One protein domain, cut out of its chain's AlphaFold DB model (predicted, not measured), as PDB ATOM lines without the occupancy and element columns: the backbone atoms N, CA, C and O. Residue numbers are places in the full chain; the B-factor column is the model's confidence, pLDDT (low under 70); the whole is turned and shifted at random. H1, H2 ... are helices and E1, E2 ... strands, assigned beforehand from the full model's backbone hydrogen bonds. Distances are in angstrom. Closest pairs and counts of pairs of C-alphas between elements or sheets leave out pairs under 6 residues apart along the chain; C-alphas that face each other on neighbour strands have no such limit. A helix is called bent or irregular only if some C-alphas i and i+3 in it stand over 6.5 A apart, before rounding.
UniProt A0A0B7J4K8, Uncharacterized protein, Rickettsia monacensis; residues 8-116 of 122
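This is residues 8 to 116 of the 122 residues of an uncharacterized protein of Rickettsia monacensis (UniProt A0A0B7J4K8). A long helical hairpin, H1 and H2, reaches out from a small head that holds a two-strand parallel sheet, E1 and E2, and the helix H3. H4 bridges the two, packing on residues 56 to 67 of H2 and, near its own end, on H3. The printed part has 109 residues, in the order E1, H1, H2, H3, E2, H4, and is mostly helix. It is loose, with a radius of gyration of the C-alphas of 16.2 A, and elongated, spanning 53 by 29 by 23 A.

E1, residues 8 to 11, and E2, residues 93 to 97, are parallel neighbours at 21 degrees, with N 95 and O 8 at 2.8 A and N 10 and O 95 at 3.0 A, within hydrogen-bond range. With H1, residues 20 to 36, H2, residues 44 to 67, and H3, residues 77 to 89, between them, they form a strand-helix-strand unit, two parallel strands joined through helices. The closest C-alphas of H3 and E2, those of Ile 87 and Lys 93, are 6.8 A apart. H4, residues 103 to 115, touches H3 with residues 113 to 114 alone, about perpendicular at 83 degrees; the closest C-alphas, of Ala 81 and Leu 113, are 6.1 A apart. Residues 104 to 109 of H4 touch residues 56 to 67 of H2, the same way at a tilt of 37 degrees, only just steep; the closest C-alphas, of Ile 60 and Ala 105, are 4.5 A apart. H1 and H2, a helical hairpin, touch at a steep tilt of 43 degrees, opposite ways, closest at the C-alphas of Ile 24 and Leu 62, 6.0 A. H2 and H3 are apart. Every O i to N i+4 pair is within hydrogen-bond range in H2, H3 and H4, and 10 of 13 in H1.

E1 begins at C-alpha 8 (26.728, -77.618, 13.977) and is 10.2 A long; E2 is 13.2 A. H2 is 34.0 A long, from C-alpha 44 (6.177, -69.696, -21.301). H1, 24.3 A, is irregular, C-alphas 26 and 29 being 7.2 A apart, with a kink of 31 degrees near residue 27. H3 is 18.2 A long, and H4, 17.8 A, ends at C-alpha 115 (38.016, -77.706, -2.075).

The two C-alphas farthest apart, of Phe 40 and Ser 90, are 53.2 A apart. The printed part has no cut and no long link. Its mean pLDDT is 94.7; residue 116 alone is under 70.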
ATOM      1  N   PHE A   8      26.475 -79.052  13.924       97.25
ATOM      2  CA  PHE A   8      26.728 -77.618  13.977       97.25
ATOM      3  C   PHE A   8      25.940 -76.931  12.867       97.25
ATOM      4  O   PHE A   8      26.057 -77.312  11.703       97.25
ATOM      5  N   ILE A   9      25.136 -75.930  13.221       97.19
ATOM      6  CA  ILE A   9      24.338 -75.163  12.263       97.19
ATOM      7  C   ILE A   9      24.868 -73.737  12.247       97.19
ATOM      8  O   ILE A   9      24.908 -73.086  13.289       97.19
ATOM      9  N   PHE A  10      25.262 -73.262  11.070       96.50
ATOM     10  CA  PHE A  10      25.723 -71.893  10.876       96.50
ATOM     11  C   PHE A  10      24.750 -71.144   9.982       96.50
ATOM     12  O   PHE A  10      24.307 -71.664   8.957       96.50
ATOM     13  N   ASP A  11      24.451 -69.910  10.366       96.31
ATOM     14  CA  ASP A  11      23.932 -68.930   9.424       96.31
ATOM     15  C   ASP A  11      25.006 -68.593   8.366       96.31
ATOM     16  O   ASP A  11      26.197 -68.803   8.607       96.31
ATOM     17  N   PHE A  12      24.609 -68.112   7.187       95.75
ATOM     18  CA  PHE A  12      25.535 -67.794   6.094       95.75
ATOM     19  C   PHE A  12      25.858 -66.295   6.022       95.75
ATOM     20  O   PHE A  12      27.006 -65.892   6.235       95.75
ATOM     21  N   ASP A  13      24.849 -65.467   5.739       94.44
ATOM     22  CA  ASP A  13      25.002 -64.025   5.540       94.44
ATOM     23  C   ASP A  13      25.272 -63.314   6.862       94.44
ATOM     24  O   ASP A  13      24.543 -63.476   7.825       94.44
ATOM     25  N   ASN A  14      26.288 -62.459   6.906       93.19
ATOM     26  CA  ASN A  14      26.726 -61.761   8.118       93.19
ATOM     27  C   ASN A  14      27.271 -62.671   9.245       93.19
ATOM     28  O   ASN A  14      27.765 -62.150  10.248       93.19
ATOM     29  N   THR A  15      27.292 -63.991   9.056       94.31
ATOM     30  CA  THR A  15      27.965 -64.945   9.949       94.31
ATOM     31  C   THR A  15      29.273 -65.442   9.334       94.31
ATOM     32  O   THR A  15      30.342 -65.203   9.894       94.31
ATOM     33  N   LEU A  16      29.216 -66.076   8.157       95.50
ATOM     34  CA  LEU A  16      30.399 -66.611   7.464       95.50
ATOM     35  C   LEU A  16      30.974 -65.612   6.453       95.50
ATOM     36  O   LEU A  16      32.191 -65.473   6.312       95.50
ATOM     37  N   VAL A  17      30.080 -64.899   5.774       95.44
ATOM     38  CA  VAL A  17      30.401 -63.896   4.756       95.44
ATOM     39  C   VAL A  17      29.701 -62.566   5.063       95.44
ATOM     40  O   VAL A  17      28.972 -62.461   6.052       95.44
ATOM     41  N   GLY A  18      29.903 -61.524   4.256       95.00
ATOM     42  CA  GLY A  18      29.062 -60.318   4.283       95.00
ATOM     43  C   GLY A  18      27.619 -60.566   3.805       95.00
ATOM     44  O   GLY A  18      27.141 -61.695   3.755       95.00
ATOM     45  N   HIS A  19      26.894 -59.509   3.433       94.00
ATOM     46  CA  HIS A  19      25.505 -59.612   2.953       94.00
ATOM     47  C   HIS A  19      25.427 -60.019   1.466       94.00
ATOM     48  O   HIS A  19      25.089 -59.211   0.597       94.00
ATOM     49  N   SER A  20      25.730 -61.285   1.175       94.75
ATOM     50  CA  SER A  20      25.691 -61.877  -0.168       94.75
ATOM     51  C   SER A  20      24.305 -61.814  -0.820       94.75
ATOM     52  O   SER A  20      24.213 -61.576  -2.026       94.75
ATOM     53  N   HIS A  21      23.222 -61.949  -0.040       94.56
ATOM     54  CA  HIS A  21      21.853 -61.866  -0.568       94.56
ATOM     55  C   HIS A  21      21.570 -60.514  -1.243       94.56
ATOM     56  O   HIS A  21      21.043 -60.488  -2.355       94.56
ATOM     57  N   ASN A  22      21.983 -59.402  -0.621       94.56
ATOM     58  CA  ASN A  22      21.827 -58.056  -1.181       94.56
ATOM     59  C   ASN A  22      22.686 -57.902  -2.432       94.56
ATOM     60  O   ASN A  22      22.204 -57.470  -3.478       94.56
ATOM     61  N   TYR A  23      23.948 -58.334  -2.347       95.75
ATOM     62  CA  TYR A  23      24.876 -58.240  -3.465       95.75
ATOM     63  C   TYR A  23      24.348 -58.954  -4.719       95.75
ATOM     64  O   TYR A  23      24.383 -58.384  -5.816       95.75
ATOM     65  N   ILE A  24      23.838 -60.179  -4.564       96.69
ATOM     66  CA  ILE A  24      23.287 -60.966  -5.669       96.69
ATOM     67  C   ILE A  24      21.949 -60.381  -6.133       96.69
ATOM     68  O   ILE A  24      21.776 -60.139  -7.331       96.69
ATOM     69  N   GLY A  25      21.024 -60.114  -5.205       95.00
ATOM     70  CA  GLY A  25      19.661 -59.673  -5.510       95.00
ATOM     71  C   GLY A  25      19.597 -58.373  -6.310       95.00
ATOM     72  O   GLY A  25      18.823 -58.271  -7.261       95.00
ATOM     73  N   GLU A  26      20.479 -57.416  -6.016       96.44
ATOM     74  CA  GLU A  26      20.576 -56.145  -6.748       96.44
ATOM     75  C   GLU A  26      21.011 -56.304  -8.217       96.44
ATOM     76  O   GLU A  26      20.754 -55.428  -9.044       96.44
ATOM     77  N   ARG A  27      21.704 -57.397  -8.562       97.62
ATOM     78  CA  ARG A  27      22.378 -57.569  -9.867       97.62
ATOM     79  C   ARG A  27      21.704 -58.613 -10.751       97.62
ATOM     80  O   ARG A  27      21.689 -58.469 -11.977       97.62
ATOM     81  N   LEU A  28      21.145 -59.655 -10.144       97.19
ATOM     82  CA  LEU A  28      20.687 -60.857 -10.836       97.19
ATOM     83  C   LEU A  28      19.587 -60.573 -11.865       97.19
ATOM     84  O   LEU A  28      19.688 -61.004 -13.016       97.19
ATOM     85  N   GLY A  29      18.576 -59.786 -11.485       96.12
ATOM     86  CA  GLY A  29      17.454 -59.456 -12.367       96.12
ATOM     87  C   GLY A  29      17.903 -58.763 -13.657       96.12
ATOM     88  O   GLY A  29      17.483 -59.143 -14.750       96.12
ATOM     89  N   GLY A  30      18.832 -57.807 -13.552       97.56
ATOM     90  CA  GLY A  30      19.383 -57.104 -14.712       97.56
ATOM     91  C   GLY A  30      20.158 -58.025 -15.660       97.56
ATOM     92  O   GLY A  30      20.037 -57.893 -16.880       97.56
ATOM     93  N   LEU A  31      20.916 -58.986 -15.122       97.62
ATOM     94  CA  LEU A  31      21.644 -59.976 -15.924       97.62
ATOM     95  C   LEU A  31      20.689 -60.907 -16.675       97.62
ATOM     96  O   LEU A  31      20.868 -61.121 -17.877       97.62
ATOM     97  N   ILE A  32      19.653 -61.414 -16.002       97.50
ATOM     98  CA  ILE A  32      18.646 -62.284 -16.621       97.50
ATOM     99  C   ILE A  32      17.933 -61.538 -17.752       97.50
ATOM    100  O   ILE A  32      17.914 -62.030 -18.880       97.50
ATOM    101  N   VAL A  33      17.418 -60.330 -17.489       97.25
ATOM    102  CA  VAL A  33      16.689 -59.524 -18.486       97.25
ATOM    103  C   VAL A  33      17.533 -59.299 -19.739       97.25
ATOM    104  O   VAL A  33      17.072 -59.586 -20.844       97.25
ATOM    105  N   ARG A  34      18.798 -58.887 -19.587       96.75
ATOM    106  CA  ARG A  34      19.708 -58.662 -20.726       96.75
ATOM    107  C   ARG A  34      19.918 -59.908 -21.593       96.75
ATOM    108  O   ARG A  34      20.125 -59.769 -22.794       96.75
ATOM    109  N   ASN A  35      19.853 -61.103 -21.005       95.88
ATOM    110  CA  ASN A  35      20.075 -62.372 -21.704       95.88
ATOM    111  C   ASN A  35      18.816 -62.948 -22.366       95.88
ATOM    112  O   ASN A  35      18.930 -63.826 -23.223       95.88
ATOM    113  N   ILE A  36      17.624 -62.470 -21.996       96.06
ATOM    114  CA  ILE A  36      16.357 -62.973 -22.550       96.06
ATOM    115  C   ILE A  36      15.597 -61.942 -23.388       96.06
ATOM    116  O   ILE A  36      14.735 -62.341 -24.164       96.06
ATOM    117  N   GLN A  37      15.908 -60.644 -23.269       93.00
ATOM    118  CA  GLN A  37      15.143 -59.546 -23.886       93.00
ATOM    119  C   GLN A  37      14.937 -59.682 -25.403       93.00
ATOM    120  O   GLN A  37      13.886 -59.305 -25.904       93.00
ATOM    121  N   ASN A  38      15.902 -60.267 -26.120       91.00
ATOM    122  CA  ASN A  38      15.862 -60.420 -27.581       91.00
ATOM    123  C   ASN A  38      15.764 -61.888 -28.021       91.00
ATOM    124  O   ASN A  38      16.094 -62.222 -29.159       91.00
ATOM    125  N   ARG A  39      15.363 -62.789 -27.117       93.69
ATOM    126  CA  ARG A  39      15.227 -64.217 -27.414       93.69
ATOM    127  C   ARG A  39      13.774 -64.580 -27.672       93.69
ATOM    128  O   ARG A  39      12.891 -64.250 -26.886       93.69
ATOM    129  N   PHE A  40      13.552 -65.314 -28.756       94.88
ATOM    130  CA  PHE A  40      12.278 -65.969 -29.005       94.88
ATOM    131  C   PHE A  40      12.177 -67.245 -28.165       94.88
ATOM    132  O   PHE A  40      13.109 -68.049 -28.149       94.88
ATOM    133  N   PHE A  41      11.033 -67.440 -27.512       95.88
ATOM    134  CA  PHE A  41      10.690 -68.658 -26.781       95.88
ATOM    135  C   PHE A  41       9.410 -69.234 -27.375       95.88
ATOM    136  O   PHE A  41       8.458 -68.496 -27.621       95.88
ATOM    137  N   ARG A  42       9.361 -70.551 -27.587       95.19
ATOM    138  CA  ARG A  42       8.187 -71.223 -28.166       95.19
ATOM    139  C   ARG A  42       7.026 -71.314 -27.176       95.19
ATOM    140  O   ARG A  42       5.898 -71.559 -27.587       95.19
ATOM    141  N   SER A  43       7.302 -71.178 -25.877       97.12
ATOM    142  CA  SER A  43       6.303 -71.221 -24.807       97.12
ATOM    143  C   SER A  43       6.793 -70.533 -23.533       97.12
ATOM    144  O   SER A  43       8.000 -70.393 -23.312       97.12
ATOM    145  N   ASP A  44       5.859 -70.208 -22.638       95.94
ATOM    146  CA  ASP A  44       6.177 -69.696 -21.301       95.94
ATOM    147  C   ASP A  44       6.974 -70.703 -20.463       95.94
ATOM    148  O   ASP A  44       7.851 -70.313 -19.695       95.94
ATOM    149  N   SER A  45       6.735 -72.008 -20.649       97.62
ATOM    150  CA  SER A  45       7.500 -73.056 -19.963       97.62
ATOM    151  C   SER A  45       8.969 -73.063 -20.389       97.62
ATOM    152  O   SER A  45       9.857 -73.201 -19.550       97.62
ATOM    153  N   GLU A  46       9.241 -72.881 -21.684       97.75
ATOM    154  CA  GLU A  46      10.610 -72.772 -22.195       97.75
ATOM    155  C   GLU A  46      11.305 -71.530 -21.627       97.75
ATOM    156  O   GLU A  46      12.429 -71.618 -21.131       97.75
ATOM    157  N   ARG A  47      10.599 -70.393 -21.614       96.56
ATOM    158  CA  ARG A  47      11.100 -69.151 -21.023       96.56
ATOM    159  C   ARG A  47      11.401 -69.310 -19.531       96.56
ATOM    160  O   ARG A  47      12.468 -68.896 -19.087       96.56
ATOM    161  N   ALA A  48      10.506 -69.933 -18.764       97.44
ATOM    162  CA  ALA A  48      10.692 -70.166 -17.332       97.44
ATOM    163  C   ALA A  48      11.895 -71.079 -17.041       97.44
ATOM    164  O   ALA A  48      12.685 -70.784 -16.145       97.44
ATOM    165  N   LYS A  49      12.081 -72.149 -17.829       97.56
ATOM    166  CA  LYS A  49      13.259 -73.025 -17.721       97.56
ATOM    167  C   LYS A  49      14.556 -72.269 -17.995       97.56
ATOM    168  O   LYS A  49      15.530 -72.458 -17.271       97.56
ATOM    169  N   GLU A  50      14.570 -71.402 -19.006       97.50
ATOM    170  CA  GLU A  50      15.753 -70.594 -19.305       97.50
ATOM    171  C   GLU A  50      16.036 -69.564 -18.206       97.50
ATOM    172  O   GLU A  50      17.192 -69.391 -17.829       97.50
ATOM    173  N   ILE A  51      15.003 -68.929 -17.642       97.44
ATOM    174  CA  ILE A  51      15.161 -68.022 -16.495       97.44
ATOM    175  C   ILE A  51      15.779 -68.765 -15.310       97.44
ATOM    176  O   ILE A  51      16.786 -68.299 -14.790       97.44
ATOM    177  N   ALA A  52      15.256 -69.936 -14.935       96.94
ATOM    178  CA  ALA A  52      15.802 -70.729 -13.831       96.94
ATOM    179  C   ALA A  52      17.269 -71.137 -14.076       96.94
ATOM    180  O   ALA A  52      18.113 -71.034 -13.185       96.94
ATOM    181  N   ARG A  53      17.605 -71.536 -15.311       97.75
ATOM    182  CA  ARG A  53      18.984 -71.863 -15.704       97.75
ATOM    183  C   ARG A  53      19.917 -70.651 -15.588       97.75
ATOM    184  O   ARG A  53      21.049 -70.788 -15.125       97.75
ATOM    185  N   LEU A  54      19.467 -69.475 -16.029       97.75
ATOM    186  CA  LEU A  54      20.232 -68.229 -15.936       97.75
ATOM    187  C   LEU A  54      20.355 -67.741 -14.490       97.75
ATOM    188  O   LEU A  54      21.418 -67.258 -14.117       97.75
ATOM    189  N   GLU A  55      19.314 -67.904 -13.676       97.50
ATOM    190  CA  GLU A  55      19.327 -67.586 -12.247       97.50
ATOM    191  C   GLU A  55      20.396 -68.403 -11.517       97.50
ATOM    192  O   GLU A  55      21.250 -67.843 -10.828       97.50
ATOM    193  N   GLN A  56      20.427 -69.718 -11.752       97.25
ATOM    194  CA  GLN A  56      21.469 -70.591 -11.219       97.25
ATOM    195  C   GLN A  56      22.863 -70.165 -11.700       97.25
ATOM    196  O   GLN A  56      23.771 -70.008 -10.887       97.25
ATOM    197  N   LYS A  57      23.043 -69.955 -13.009       97.88
ATOM    198  CA  LYS A  57      24.336 -69.562 -13.582       97.88
ATOM    199  C   LYS A  57      24.849 -68.251 -12.977       97.88
ATOM    200  O   LYS A  57      25.971 -68.191 -12.486       97.88
ATOM    201  N   PHE A  58      24.038 -67.199 -13.021       98.38
ATOM    202  CA  PHE A  58      24.473 -65.866 -12.621       98.38
ATOM    203  C   PHE A  58      24.574 -65.703 -11.107       98.38
ATOM    204  O   PHE A  58      25.426 -64.947 -10.657       98.38
ATOM    205  N   SER A  59      23.771 -66.412 -10.309       98.12
ATOM    206  CA  SER A  59      23.948 -66.405  -8.850       98.12
ATOM    207  C   SER A  59      25.298 -67.004  -8.436       98.12
ATOM    208  O   SER A  59      25.947 -66.451  -7.551       98.12
ATOM    209  N   ILE A  60      25.767 -68.059  -9.115       98.12
ATOM    210  CA  ILE A  60      27.112 -68.623  -8.911       98.12
ATOM    211  C   ILE A  60      28.199 -67.625  -9.338       98.12
ATOM    212  O   ILE A  60      29.076 -67.316  -8.537       98.12
ATOM    213  N   GLU A  61      28.121 -67.066 -10.552       97.88
ATOM    214  CA  GLU A  61      29.113 -66.085 -11.038       97.88
ATOM    215  C   GLU A  61      29.188 -64.831 -10.147       97.88
ATOM    216  O   GLU A  61      30.258 -64.263  -9.924       97.88
ATOM    217  N   LEU A  62      28.047 -64.368  -9.628       98.19
ATOM    218  CA  LEU A  62      28.004 -63.247  -8.693       98.19
ATOM    219  C   LEU A  62      28.596 -63.626  -7.335       98.19
ATOM    220  O   LEU A  62      29.309 -62.808  -6.758       98.19
ATOM    221  N   MET A  63      28.339 -64.839  -6.842       97.88
ATOM    222  CA  MET A  63      28.943 -65.337  -5.607       97.88
ATOM    223  C   MET A  63      30.462 -65.429  -5.720       97.88
ATOM    224  O   MET A  63      31.154 -64.984  -4.816       97.88
ATOM    225  N   GLU A  64      30.999 -65.937  -6.825       96.62
ATOM    226  CA  GLU A  64      32.446 -65.983  -7.060       96.62
ATOM    227  C   GLU A  64      33.087 -64.597  -6.894       96.62
ATOM    228  O   GLU A  64      33.958 -64.412  -6.044       96.62
ATOM    229  N   ARG A  65      32.549 -63.594  -7.599       96.88
ATOM    230  CA  ARG A  65      33.010 -62.198  -7.499       96.88
ATOM    231  C   ARG A  65      32.828 -61.601  -6.108       96.88
ATOM    232  O   ARG A  65      33.608 -60.748  -5.697       96.88
ATOM    233  N   PHE A  66      31.761 -61.984  -5.415       97.12
ATOM    234  CA  PHE A  66      31.489 -61.531  -4.058       97.12
ATOM    235  C   PHE A  66      32.522 -62.082  -3.071       97.12
ATOM    236  O   PHE A  66      33.034 -61.331  -2.246       97.12
ATOM    237  N   LEU A  67      32.859 -63.366  -3.181       96.12
ATOM    238  CA  LEU A  67      33.848 -64.020  -2.325       96.12
ATOM    239  C   LEU A  67      35.270 -63.495  -2.558       96.12
ATOM    240  O   LEU A  67      36.051 -63.468  -1.614       96.12
ATOM    241  N   ASP A  68      35.587 -63.051  -3.778       93.31
ATOM    242  CA  ASP A  68      36.877 -62.427  -4.117       93.31
ATOM    243  C   ASP A  68      37.022 -60.992  -3.587       93.31
ATOM    244  O   ASP A  68      38.101 -60.404  -3.650       93.31
ATOM    245  N   ASN A  69      35.944 -60.395  -3.073       93.25
ATOM    246  CA  ASN A  69      35.983 -59.053  -2.516       93.25
ATOM    247  C   ASN A  69      36.446 -59.089  -1.053       93.25
ATOM    248  O   ASN A  69      35.697 -59.518  -0.179       93.25
ATOM    249  N   GLU A  70      37.629 -58.547  -0.767       86.50
ATOM    250  CA  GLU A  70      38.218 -58.529   0.584       86.50
ATOM    251  C   GLU A  70      37.351 -57.826   1.644       86.50
ATOM    252  O   GLU A  70      37.434 -58.149   2.825       86.50
ATOM    253  N   ASN A  71      36.492 -56.882   1.242       86.75
ATOM    254  CA  ASN A  71      35.651 -56.113   2.163       86.75
ATOM    255  C   ASN A  71      34.253 -56.717   2.372       86.75
ATOM    256  O   ASN A  71      33.531 -56.287   3.271       86.75
ATOM    257  N   LEU A  72      33.832 -57.655   1.517       88.88
ATOM    258  CA  LEU A  72      32.459 -58.175   1.503       88.88
ATOM    259  C   LEU A  72      32.371 -59.698   1.585       88.88
ATOM    260  O   LEU A  72      31.380 -60.190   2.117       88.88
ATOM    261  N   GLY A  73      33.356 -60.418   1.051       93.31
ATOM    262  CA  GLY A  73      33.375 -61.869   0.920       93.31
ATOM    263  C   GLY A  73      33.500 -62.589   2.262       93.31
ATOM    264  O   GLY A  73      32.728 -62.364   3.196       93.31
ATOM    265  N   TRP A  74      34.449 -63.512   2.370       95.69
ATOM    266  CA  TRP A  74      34.674 -64.235   3.621       95.69
ATOM    267  C   TRP A  74      35.159 -63.305   4.729       95.69
ATOM    268  O   TRP A  74      36.127 -62.575   4.551       95.69
ATOM    269  N   LYS A  75      34.548 -63.390   5.916       93.25
ATOM    270  CA  LYS A  75      34.991 -62.587   7.068       93.25
ATOM    271  C   LYS A  75      36.341 -63.046   7.626       93.25
ATOM    272  O   LYS A  75      37.132 -62.218   8.048       93.25
ATOM    273  N   ASN A  76      36.574 -64.360   7.663       92.06
ATOM    274  CA  ASN A  76      37.804 -64.995   8.156       92.06
ATOM    275  C   ASN A  76      38.012 -66.350   7.452       92.06
ATOM    276  O   ASN A  76      37.921 -67.400   8.092       92.06
ATOM    277  N   GLU A  77      38.226 -66.339   6.131       93.62
ATOM    278  CA  GLU A  77      38.179 -67.545   5.278       93.62
ATOM    279  C   GLU A  77      38.979 -68.727   5.847       93.62
ATOM    280  O   GLU A  77      38.432 -69.811   6.045       93.62
ATOM    281  N   GLU A  78      40.252 -68.505   6.184       93.00
ATOM    282  CA  GLU A  78      41.148 -69.556   6.679       93.00
ATOM    283  C   GLU A  78      40.673 -70.167   8.005       93.00
ATOM    284  O   GLU A  78      40.726 -71.385   8.194       93.00
ATOM    285  N   GLN A  79      40.174 -69.338   8.928       94.38
ATOM    286  CA  GLN A  79      39.685 -69.815  10.223       94.38
ATOM    287  C   GLN A  79      38.389 -70.608  10.070       94.38
ATOM    288  O   GLN A  79      38.230 -71.639  10.722       94.38
ATOM    289  N   ILE A  80      37.485 -70.165   9.190       95.75
ATOM    290  CA  ILE A  80      36.232 -70.871   8.900       95.75
ATOM    291  C   ILE A  80      36.542 -72.219   8.241       95.75
ATOM    292  O   ILE A  80      36.027 -73.245   8.687       95.75
ATOM    293  N   ALA A  81      37.429 -72.245   7.241       95.38
ATOM    294  CA  ALA A  81      37.855 -73.480   6.588       95.38
ATOM    295  C   ALA A  81      38.460 -74.466   7.601       95.38
ATOM    296  O   ALA A  81      38.075 -75.637   7.641       95.38
ATOM    297  N   ARG A  82      39.355 -73.989   8.475       95.38
ATOM    298  CA  ARG A  82      39.959 -74.809   9.535       95.38
ATOM    299  C   ARG A  82      38.921 -75.322  10.532       95.38
ATOM    300  O   ARG A  82      38.963 -76.495  10.897       95.38
ATOM    301  N   LEU A  83      37.984 -74.476  10.960       95.88
ATOM    302  CA  LEU A  83      36.891 -74.865  11.851       95.88
ATOM    303  C   LEU A  83      36.045 -75.977  11.224       95.88
ATOM    304  O   LEU A  83      35.815 -77.003  11.861       95.88
ATOM    305  N   PHE A  84      35.621 -75.799   9.972       96.06
ATOM    306  CA  PHE A  84      34.771 -76.768   9.284       96.06
ATOM    307  C   PHE A  84      35.489 -78.108   9.106       96.06
ATOM    308  O   PHE A  84      34.914 -79.154   9.407       96.06
ATOM    309  N   LYS A  85      36.769 -78.086   8.720       93.62
ATOM    310  CA  LYS A  85      37.600 -79.294   8.643       93.62
ATOM    311  C   LYS A  85      37.699 -80.005   9.986       93.62
ATOM    312  O   LYS A  85      37.481 -81.209  10.042       93.62
ATOM    313  N   ASN A  86      37.967 -79.281  11.072       95.50
ATOM    314  CA  ASN A  86      38.074 -79.877  12.405       95.50
ATOM    315  C   ASN A  86      36.763 -80.536  12.853       95.50
ATOM    316  O   ASN A  86      36.794 -81.634  13.407       95.50
ATOM    317  N   ILE A  87      35.619 -79.894  12.595       95.44
ATOM    318  CA  ILE A  87      34.294 -80.459  12.887       95.44
ATOM    319  C   ILE A  87      34.100 -81.767  12.104       95.44
ATOM    320  O   ILE A  87      33.765 -82.791  12.700       95.44
ATOM    321  N   ILE A  88      34.373 -81.759  10.794       92.94
ATOM    322  CA  ILE A  88      34.223 -82.935   9.920       92.94
ATOM    323  C   ILE A  88      35.170 -84.071  10.347       92.94
ATOM    324  O   ILE A  88      34.726 -85.205  10.519       92.94
ATOM    325  N   LEU A  89      36.455 -83.777  10.579       93.62
ATOM    326  CA  LEU A  89      37.466 -84.760  10.996       93.62
ATOM    327  C   LEU A  89      37.173 -85.368  12.375       93.62
ATOM    328  O   LEU A  89      37.524 -86.518  12.622       93.62
ATOM    329  N   SER A  90      36.487 -84.630  13.253       94.31
ATOM    330  CA  SER A  90      36.038 -85.129  14.562       94.31
ATOM    331  C   SER A  90      34.799 -86.036  14.473       94.31
ATOM    332  O   SER A  90      34.295 -86.502  15.495       94.31
ATOM    333  N   GLY A  91      34.289 -86.297  13.265       93.94
ATOM    334  CA  GLY A  91      33.103 -87.122  13.033       93.94
ATOM    335  C   GLY A  91      31.781 -86.388  13.267       93.94
ATOM    336  O   GLY A  91      30.740 -87.034  13.390       93.94
ATOM    337  N   HIS A  92      31.798 -85.057  13.350       95.81
ATOM    338  CA  HIS A  92      30.598 -84.234  13.487       95.81
ATOM    339  C   HIS A  92      30.068 -83.768  12.127       95.81
ATOM    340  O   HIS A  92      30.730 -83.880  11.095       95.81
ATOM    341  N   LYS A  93      28.840 -83.239  12.121       94.25
ATOM    342  CA  LYS A  93      28.165 -82.751  10.913       94.25
ATOM    343  C   LYS A  93      28.021 -81.237  10.932       94.25
ATOM    344  O   LYS A  93      27.889 -80.632  11.994       94.25
ATOM    345  N   ILE A  94      27.986 -80.648   9.741       95.88
ATOM    346  CA  ILE A  94      27.745 -79.221   9.523       95.88
ATOM    347  C   ILE A  94      26.488 -79.071   8.671       95.88
ATOM    348  O   ILE A  94      26.319 -79.785   7.682       95.88
ATOM    349  N   ALA A  95      25.630 -78.128   9.038       95.69
ATOM    350  CA  ALA A  95      24.565 -77.617   8.192       95.69
ATOM    351  C   ALA A  95      24.689 -76.098   8.068       95.69
ATOM    352  O   ALA A  95      25.061 -75.410   9.019       95.69
ATOM    353  N   ILE A  96      24.344 -75.584   6.892       96.06
ATOM    354  CA  ILE A  96      24.227 -74.151   6.647       96.06
ATOM    355  C   ILE A  96      22.745 -73.822   6.525       96.06
ATOM    356  O   ILE A  96      22.046 -74.398   5.691       96.06
ATOM    357  N   ALA A  97      22.274 -72.910   7.368       94.19
ATOM    358  CA  ALA A  97      20.932 -72.357   7.312       94.19
ATOM    359  C   ALA A  97      21.024 -70.945   6.731       94.19
ATOM    360  O   ALA A  97      21.805 -70.131   7.205       94.19
ATOM    361  N   SER A  98      20.267 -70.642   5.683       93.94
ATOM    362  CA  SER A  98      20.319 -69.320   5.058       93.94
ATOM    363  C   SER A  98      18.991 -68.963   4.412       93.94
ATOM    364  O   SER A  98      18.296 -69.825   3.873       93.94
ATOM    365  N   PHE A  99      18.684 -67.669   4.433       89.50
ATOM    366  CA  PHE A  99      17.556 -67.063   3.733       89.50
ATOM    367  C   PHE A  99      17.995 -66.304   2.470       89.50
ATOM    368  O   PHE A  99      17.261 -65.444   1.992       89.50
ATOM    369  N   ASN A 100      19.175 -66.600   1.907       88.62
ATOM    370  CA  ASN A 100      19.692 -65.831   0.772       88.62
ATOM    371  C   ASN A 100      18.905 -66.021  -0.539       88.62
ATOM    372  O   ASN A 100      19.090 -65.234  -1.457       88.62
ATOM    373  N   GLY A 101      18.061 -67.055  -0.648       91.75
ATOM    374  CA  GLY A 101      17.270 -67.355  -1.850       91.75
ATOM    375  C   GLY A 101      18.047 -67.990  -3.014       91.75
ATOM    376  O   GLY A 101      17.451 -68.318  -4.033       91.75
ATOM    377  N   TYR A 102      19.353 -68.219  -2.864       95.06
ATOM    378  CA  TYR A 102      20.274 -68.694  -3.901       95.06
ATOM    379  C   TYR A 102      21.061 -69.934  -3.426       95.06
ATOM    380  O   TYR A 102      22.275 -69.863  -3.196       95.06
ATOM    381  N   PRO A 103      20.413 -71.106  -3.289       94.31
ATOM    382  CA  PRO A 103      21.039 -72.302  -2.716       94.31
ATOM    383  C   PRO A 103      22.237 -72.812  -3.531       94.31
ATOM    384  O   PRO A 103      23.219 -73.287  -2.961       94.31
ATOM    385  N   HIS A 104      22.204 -72.676  -4.861       95.12
ATOM    386  CA  HIS A 104      23.322 -73.064  -5.728       95.12
ATOM    387  C   HIS A 104      24.570 -72.203  -5.508       95.12
ATOM    388  O   HIS A 104      25.684 -72.721  -5.552       95.12
ATOM    389  N   ALA A 105      24.385 -70.914  -5.216       96.75
ATOM    390  CA  ALA A 105      25.471 -69.998  -4.904       96.75
ATOM    391  C   ALA A 105      26.110 -70.318  -3.543       96.75
ATOM    392  O   ALA A 105      27.333 -70.366  -3.442       96.75
ATOM    393  N   ILE A 106      25.304 -70.614  -2.512       96.25
ATOM    394  CA  ILE A 106      25.823 -71.067  -1.206       96.25
ATOM    395  C   ILE A 106      26.614 -72.358  -1.374       96.25
ATOM    396  O   ILE A 106      27.729 -72.470  -0.873       96.25
ATOM    397  N   LYS A 107      26.043 -73.334  -2.089       94.75
ATOM    398  CA  LYS A 107      26.709 -74.612  -2.335       94.75
ATOM    399  C   LYS A 107      28.079 -74.399  -2.988       94.75
ATOM    400  O   LYS A 107      29.063 -74.910  -2.464       94.75
ATOM    401  N   TYR A 108      28.142 -73.591  -4.046       95.75
ATOM    402  CA  TYR A 108      29.400 -73.225  -4.700       95.75
ATOM    403  C   TYR A 108      30.400 -72.585  -3.723       95.75
ATOM    404  O   TYR A 108      31.567 -72.967  -3.700       95.75
ATOM    405  N   ALA A 109      29.954 -71.651  -2.874       96.00
ATOM    406  CA  ALA A 109      30.818 -71.006  -1.886       96.00
ATOM    407  C   ALA A 109      31.449 -72.018  -0.915       96.00
ATOM    408  O   ALA A 109      32.649 -71.965  -0.652       96.00
ATOM    409  N   LEU A 110      30.655 -72.964  -0.408       95.25
ATOM    410  CA  LEU A 110      31.121 -73.997   0.520       95.25
ATOM    411  C   LEU A 110      32.056 -75.004  -0.157       95.25
ATOM    412  O   LEU A 110      33.070 -75.380   0.428       95.25
ATOM    413  N   GLU A 111      31.741 -75.418  -1.387       93.19
ATOM    414  CA  GLU A 111      32.613 -76.279  -2.193       93.19
ATOM    415  C   GLU A 111      33.959 -75.595  -2.449       93.19
ATOM    416  O   GLU A 111      35.001 -76.215  -2.263       93.19
ATOM    417  N   ARG A 112      33.957 -74.295  -2.767       92.62
ATOM    418  CA  ARG A 112      35.179 -73.498  -2.929       92.62
ATOM    419  C   ARG A 112      35.979 -73.388  -1.627       92.62
ATOM    420  O   ARG A 112      37.197 -73.535  -1.655       92.62
ATOM    421  N   LEU A 113      35.315 -73.144  -0.495       93.38
ATOM    422  CA  LEU A 113      35.959 -73.032   0.820       93.38
ATOM    423  C   LEU A 113      36.667 -74.336   1.223       93.38
ATOM    424  O   LEU A 113      37.768 -74.307   1.769       93.38
ATOM    425  N   LEU A 114      36.022 -75.478   0.972       89.06
ATOM    426  CA  LEU A 114      36.517 -76.794   1.380       89.06
ATOM    427  C   LEU A 114      37.442 -77.446   0.339       89.06
ATOM    428  O   LEU A 114      38.308 -78.225   0.724       89.06
ATOM    429  N   GLY A 115      37.283 -77.120  -0.946       77.75
ATOM    430  CA  GLY A 115      38.016 -77.706  -2.075       77.75
ATOM    431  C   GLY A 115      39.346 -77.031  -2.426       77.75
ATOM    432  O   GLY A 115      40.058 -77.514  -3.297       77.75
ATOM    433  N   LYS A 116      39.727 -75.941  -1.747       59.31
ATOM    434  CA  LYS A 116      40.965 -75.170  -2.006       59.31
ATOM    435  C   LYS A 116      42.299 -75.913  -1.728       59.31
ATOM    436  O   LYS A 116      43.339 -75.260  -1.709       59.31
TER     437      LYS A 116